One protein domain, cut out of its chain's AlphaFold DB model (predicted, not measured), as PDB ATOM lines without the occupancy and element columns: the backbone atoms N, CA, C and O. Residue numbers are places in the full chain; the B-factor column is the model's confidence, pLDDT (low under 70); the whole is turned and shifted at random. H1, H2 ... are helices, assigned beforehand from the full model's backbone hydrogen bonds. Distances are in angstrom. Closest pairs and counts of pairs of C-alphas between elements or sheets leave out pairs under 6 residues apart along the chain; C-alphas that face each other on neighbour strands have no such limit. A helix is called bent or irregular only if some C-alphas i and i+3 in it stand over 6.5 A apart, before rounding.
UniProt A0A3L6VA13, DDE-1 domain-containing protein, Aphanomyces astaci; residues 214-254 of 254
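Overview. This is residues 214 to 254 of the 254 residues of the protein "DDE-1 domain-containing protein" of Aphanomyces astaci (UniProt A0A3L6VA13). One long helix, H2, makes the backbone of an elongated shape, and a shorter helix, H3, folds back over the middle of H2 and crosses it at a slant. H1, a four-residue helix, sits at the end of H2 where H2 begins, and at the other end of H2 residues 235 to 240, of which 235 belongs to H2, stick out free before the link returns to H3. The printed part has 41 residues with three named helices, H1, H2 and H3 in that order along the chain, and no named strand; the class is all helix. It is only just compact, close to loose, with a radius of gyration of the C-alphas of 10.9 A, and the C-alphas span 33 by 17 by 14 A.

Arrangement. The longest helix, H2, residues 219 to 235, touches H3, residues 244 to 252, with its residues 226 to 230 alone. The closest C-alphas of the two are those of Phe 226 and Ala 251, 6.1 A apart, and 5 pairs of C-alphas lie within 8 A. H2 and H3 run opposite ways at a steep tilt of 55 degrees, and their centres are 11.1 A apart. H1, residues 214 to 217, is near H2, with 6 pairs of C-alphas within 10 A, but the two meet only through their link. H1 and H3 are apart. In H2 and H3 every pair of O of residue i and N of residue i+4 is within hydrogen-bond range. H1 is too short for such a pair, and its one pair of O of residue i and N of residue i+3 is not within range.

Along the chain. H2 runs from Phe 219, C-alpha at (138.650, 141.112, 159.993), to Val 235, C-alpha at (146.189, 142.599, 182.197), and is 23.5 A long from first to last C-alpha. H3 runs from Lys 244 to Ser 252, whose C-alpha is at (131.955, 146.928, 169.787), and is 12.3 A long. H1 runs from Leu 214, C-alpha at (136.750, 139.724, 154.154), to Ala 217 and is 5.4 A long. No helix is bent or irregular.

Size, cuts and confidence. The two C-alphas farthest apart are those of Leu 214 and Gly 238, at 33.4 A, and those of the first and last printed residues, Leu 214 and Ala 254, are 16.5 A apart. Ala 254 is also the chain's last residue. The printed part has no cut. The link from H1 to H2 is tight, with 1 residue, and the link from H2 to H3 is short, with 8 residues. The mean pLDDT of the printed part is 71.6, and it is under 70 in 14 residues, namely 214 to 217, 233 to 241 and 254.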
ATOM      1  N   LEU A 214     137.340 139.135 152.949       64.94
ATOM      2  CA  LEU A 214     136.750 139.724 154.154       64.94
ATOM      3  C   LEU A 214     137.559 139.381 155.417       64.94
ATOM      4  O   LEU A 214     137.832 140.262 156.235       64.94
ATOM      5  N   ASP A 215     138.009 138.129 155.539       65.88
ATOM      6  CA  ASP A 215     138.801 137.657 156.681       65.88
ATOM      7  C   ASP A 215     140.171 138.330 156.791       65.88
ATOM      8  O   ASP A 215     140.721 138.469 157.888       65.88
ATOM      9  N   VAL A 216     140.712 138.776 155.657       65.12
ATOM     10  CA  VAL A 216     142.030 139.408 155.563       65.12
ATOM     11  C   VAL A 216     141.932 140.921 155.666       65.12
ATOM     12  O   VAL A 216     142.646 141.521 156.465       65.12
ATOM     13  N   ALA A 217     141.089 141.539 154.839       65.50
ATOM     14  CA  ALA A 217     141.065 142.985 154.656       65.50
ATOM     15  C   ALA A 217     140.292 143.699 155.768       65.50
ATOM     16  O   ALA A 217     140.731 144.746 156.231       65.50
ATOM     17  N   VAL A 218     139.175 143.121 156.217       71.12
ATOM     18  CA  VAL A 218     138.300 143.729 157.232       71.12
ATOM     19  C   VAL A 218     138.570 143.099 158.593       71.12
ATOM     20  O   VAL A 218     138.947 143.789 159.539       71.12
ATOM     21  N   PHE A 219     138.464 141.771 158.701       72.12
ATOM     22  CA  PHE A 219     138.650 141.112 159.993       72.12
ATOM     23  C   PHE A 219     140.113 141.010 160.421       72.12
ATOM     24  O   PHE A 219     140.373 140.867 161.610       72.12
ATOM     25  N   GLY A 220     141.080 141.102 159.507       73.44
ATOM     26  CA  GLY A 220     142.504 141.088 159.849       73.44
ATOM     27  C   GLY A 220     142.900 142.256 160.765       73.44
ATOM     28  O   GLY A 220     143.362 142.005 161.884       73.44
ATOM     29  N   PRO A 221     142.699 143.517 160.333       79.00
ATOM     30  CA  PRO A 221     142.919 144.702 161.163       79.00
ATOM     31  C   PRO A 221     142.079 144.692 162.444       79.00
ATOM     32  O   PRO A 221     142.635 144.859 163.528       79.00
ATOM     33  N   PHE A 222     140.784 144.381 162.338       78.06
ATOM     34  CA  PHE A 222     139.880 144.300 163.489       78.06
ATOM     35  C   PHE A 222     140.365 143.292 164.545       78.06
ATOM     36  O   PHE A 222     140.556 143.640 165.705       78.06
ATOM     37  N   LYS A 223     140.688 142.049 164.148       76.25
ATOM     38  CA  LYS A 223     141.223 141.010 165.050       76.25
ATOM     39  C   LYS A 223     142.547 141.432 165.697       76.25
ATOM     40  O   LYS A 223     142.914 140.869 166.726       76.25
ATOM     41  N   LYS A 224     143.314 142.342 165.088       76.69
ATOM     42  CA  LYS A 224     144.564 142.857 165.666       76.69
ATOM     43  C   LYS A 224     144.275 143.857 166.785       76.69
ATOM     44  O   LYS A 224     144.836 143.690 167.863       76.69
ATOM     45  N   VAL A 225     143.393 144.826 166.534       80.12
ATOM     46  CA  VAL A 225     142.952 145.824 167.525       80.12
ATOM     47  C   VAL A 225     142.239 145.128 168.683       80.12
ATOM     48  O   VAL A 225     142.705 145.182 169.814       80.12
ATOM     49  N   PHE A 226     141.240 144.303 168.378       78.69
ATOM     50  CA  PHE A 226     140.464 143.582 169.381       78.69
ATOM     51  C   PHE A 226     141.314 142.661 170.274       78.69
ATOM     52  O   PHE A 226     141.077 142.555 171.475       78.69
ATOM     53  N   ARG A 227     142.351 142.001 169.731       78.69
ATOM     54  CA  ARG A 227     143.290 141.219 170.559       78.69
ATOM     55  C   ARG A 227     144.082 142.099 171.516       78.69
ATOM     56  O   ARG A 227     144.350 141.655 172.627       78.69
ATOM     57  N   GLN A 228     144.476 143.294 171.086       77.88
ATOM     58  CA  GLN A 228     145.169 144.241 171.951       77.88
ATOM     59  C   GLN A 228     144.248 144.712 173.079       77.88
ATOM     60  O   GLN A 228     144.674 144.728 174.229       77.88
ATOM     61  N   ASP A 229     142.980 144.986 172.777       78.56
ATOM     62  CA  ASP A 229     141.995 145.413 173.775       78.56
ATOM     63  C   ASP A 229     141.649 144.299 174.760       78.56
ATOM     64  O   ASP A 229     141.597 144.539 175.965       78.56
ATOM     65  N   ILE A 230     141.513 143.055 174.285       75.38
ATOM     66  CA  ILE A 230     141.386 141.883 175.161       75.38
ATOM     67  C   ILE A 230     142.613 141.763 176.069       75.38
ATOM     68  O   ILE A 230     142.461 141.555 177.269       75.38
ATOM     69  N   LEU A 231     143.829 141.886 175.526       72.81
ATOM     70  CA  LEU A 231     145.051 141.798 176.327       72.81
ATOM     71  C   LEU A 231     145.099 142.905 177.385       72.81
ATOM     72  O   LEU A 231     145.365 142.613 178.547       72.81
ATOM     73  N   ASN A 232     144.775 144.143 177.019       75.12
ATOM     74  CA  ASN A 232     144.724 145.270 177.947       75.12
ATOM     75  C   ASN A 232     143.661 145.046 179.042       75.12
ATOM     76  O   ASN A 232     143.943 145.235 180.226       75.12
ATOM     77  N   PHE A 233     142.472 144.561 178.664       68.75
ATOM     78  CA  PHE A 233     141.383 144.227 179.586       68.75
ATOM     79  C   PHE A 233     141.720 143.061 180.521       68.75
ATOM     80  O   PHE A 233     141.242 143.027 181.646       68.75
ATOM     81  N   MET A 234     142.525 142.091 180.086       65.06
ATOM     82  CA  MET A 234     142.921 140.953 180.924       65.06
ATOM     83  C   MET A 234     144.114 141.280 181.836       65.06
ATOM     84  O   MET A 234     144.242 140.688 182.906       65.06
ATOM     85  N   VAL A 235     144.980 142.221 181.442       64.31
ATOM     86  CA  VAL A 235     146.189 142.599 182.197       64.31
ATOM     87  C   VAL A 235     145.901 143.631 183.295       64.31
ATOM     88  O   VAL A 235     146.524 143.564 184.351       64.31
ATOM     89  N   ALA A 236     144.954 144.555 183.096       55.41
ATOM     90  CA  ALA A 236     144.698 145.647 184.045       55.41
ATOM     91  C   ALA A 236     143.895 145.272 185.324       55.41
ATOM     92  O   ALA A 236     144.205 145.835 186.372       55.41
ATOM     93  N   PRO A 237     142.907 144.345 185.308       50.09
ATOM     94  CA  PRO A 237     142.088 144.017 186.482       50.09
ATOM     95  C   PRO A 237     142.244 142.578 187.017       50.09
ATOM     96  O   PRO A 237     141.585 142.222 187.991       50.09
ATOM     97  N   GLY A 238     143.071 141.720 186.404       50.88
ATOM     98  CA  GLY A 238     143.329 140.353 186.883       50.88
ATOM     99  C   GLY A 238     142.355 139.203 186.526       50.88
ATOM    100  O   GLY A 238     142.626 138.087 186.978       50.88
ATOM    101  N   PRO A 239     141.260 139.340 185.742       56.53
ATOM    102  CA  PRO A 239     140.494 138.170 185.318       56.53
ATOM    103  C   PRO A 239     141.195 137.425 184.168       56.53
ATOM    104  O   PRO A 239     141.415 137.958 183.083       56.53
ATOM    105  N   PHE A 240     141.474 136.134 184.374       61.19
ATOM    106  CA  PHE A 240     142.046 135.231 183.357       61.19
ATOM    107  C   PHE A 240     141.031 134.749 182.308       61.19
ATOM    108  O   PHE A 240     141.375 133.978 181.412       61.19
ATOM    109  N   THR A 241     139.770 135.170 182.420       61.81
ATOM    110  CA  THR A 241     138.688 134.801 181.503       61.81
ATOM    111  C   THR A 241     137.829 136.018 181.191       61.81
ATOM    112  O   THR A 241     137.628 136.885 182.039       61.81
ATOM    113  N   ILE A 242     137.321 136.081 179.962       71.88
ATOM    114  CA  ILE A 242     136.401 137.125 179.523       71.88
ATOM    115  C   ILE A 242     135.002 136.530 179.373       71.88
ATOM    116  O   ILE A 242     134.818 135.482 178.749       71.88
ATOM    117  N   SER A 243     134.002 137.178 179.970       78.62
ATOM    118  CA  SER A 243     132.606 136.788 179.769       78.62
ATOM    119  C   SER A 243     132.178 137.117 178.334       78.62
ATOM    120  O   SER A 243     132.706 138.044 177.717       78.62
ATOM    121  N   LYS A 244     131.181 136.401 177.791       75.31
ATOM    122  CA  LYS A 244     130.627 136.725 176.460       75.31
ATOM    123  C   LYS A 244     130.166 138.181 176.367       75.31
ATOM    124  O   LYS A 244     130.392 138.810 175.344       75.31
ATOM    125  N   LYS A 245     129.554 138.708 177.433       82.06
ATOM    126  CA  LYS A 245     129.080 140.095 177.493       82.06
ATOM    127  C   LYS A 245     130.241 141.082 177.332       82.06
ATOM    128  O   LYS A 245     130.212 141.908 176.430       82.06
ATOM    129  N   ASN A 246     131.297 140.915 178.126       79.25
ATOM    130  CA  ASN A 246     132.459 141.805 178.094       79.25
ATOM    131  C   ASN A 246     133.228 141.682 176.770       79.25
ATOM    132  O   ASN A 246     133.740 142.668 176.256       79.25
ATOM    133  N   ALA A 247     133.289 140.479 176.185       77.62
ATOM    134  CA  ALA A 247     133.901 140.277 174.875       77.62
ATOM    135  C   ALA A 247     133.147 141.020 173.763       77.62
ATOM    136  O   ALA A 247     133.784 141.580 172.877       77.62
ATOM    137  N   VAL A 248     131.811 141.047 173.818       82.38
ATOM    138  CA  VAL A 248     130.979 141.800 172.869       82.38
ATOM    139  C   VAL A 248     131.146 143.306 173.068       82.38
ATOM    140  O   VAL A 248     131.285 144.023 172.082       82.38
ATOM    141  N   GLU A 249     131.189 143.787 174.311       82.56
ATOM    142  CA  GLU A 249     131.417 145.207 174.615       82.56
ATOM    143  C   GLU A 249     132.783 145.686 174.100       82.56
ATOM    144  O   GLU A 249     132.848 146.693 173.401       82.56
ATOM    145  N   LEU A 250     133.856 144.923 174.343       80.44
ATOM    146  CA  LEU A 250     135.187 145.226 173.800       80.44
ATOM    147  C   LEU A 250     135.218 145.172 172.268       80.44
ATOM    148  O   LEU A 250     135.832 146.022 171.639       80.44
ATOM    149  N   ALA A 251     134.546 144.191 171.659       77.81
ATOM    150  CA  ALA A 251     134.486 144.060 170.205       77.81
ATOM    151  C   ALA A 251     133.717 145.211 169.551       77.81
ATOM    152  O   ALA A 251     133.983 145.541 168.404       77.81
ATOM    153  N   SER A 252     132.762 145.804 170.269       76.75
ATOM    154  CA  SER A 252     131.955 146.928 169.787       76.75
ATOM    155  C   SER A 252     132.695 148.266 169.870       76.75
ATOM    156  O   SER A 252     132.251 149.239 169.268       76.75
ATOM    157  N   ALA A 253     133.794 148.324 170.626       73.62
ATOM    158  CA  ALA A 253     134.630 149.512 170.791       73.62
ATOM    159  C   ALA A 253     135.858 149.537 169.855       73.62
ATOM    160  O   ALA A 253     136.542 150.561 169.804       73.62
ATOM    161  N   ALA A 254     136.132 148.430 169.150       58.66
ATOM    162  CA  ALA A 254     137.287 148.207 168.272       58.66
ATOM    163  C   ALA A 254     136.946 148.397 166.786       58.66
ATOM    164  O   ALA A 254     137.847 148.838 166.034       58.66
TER     165      ALA A 254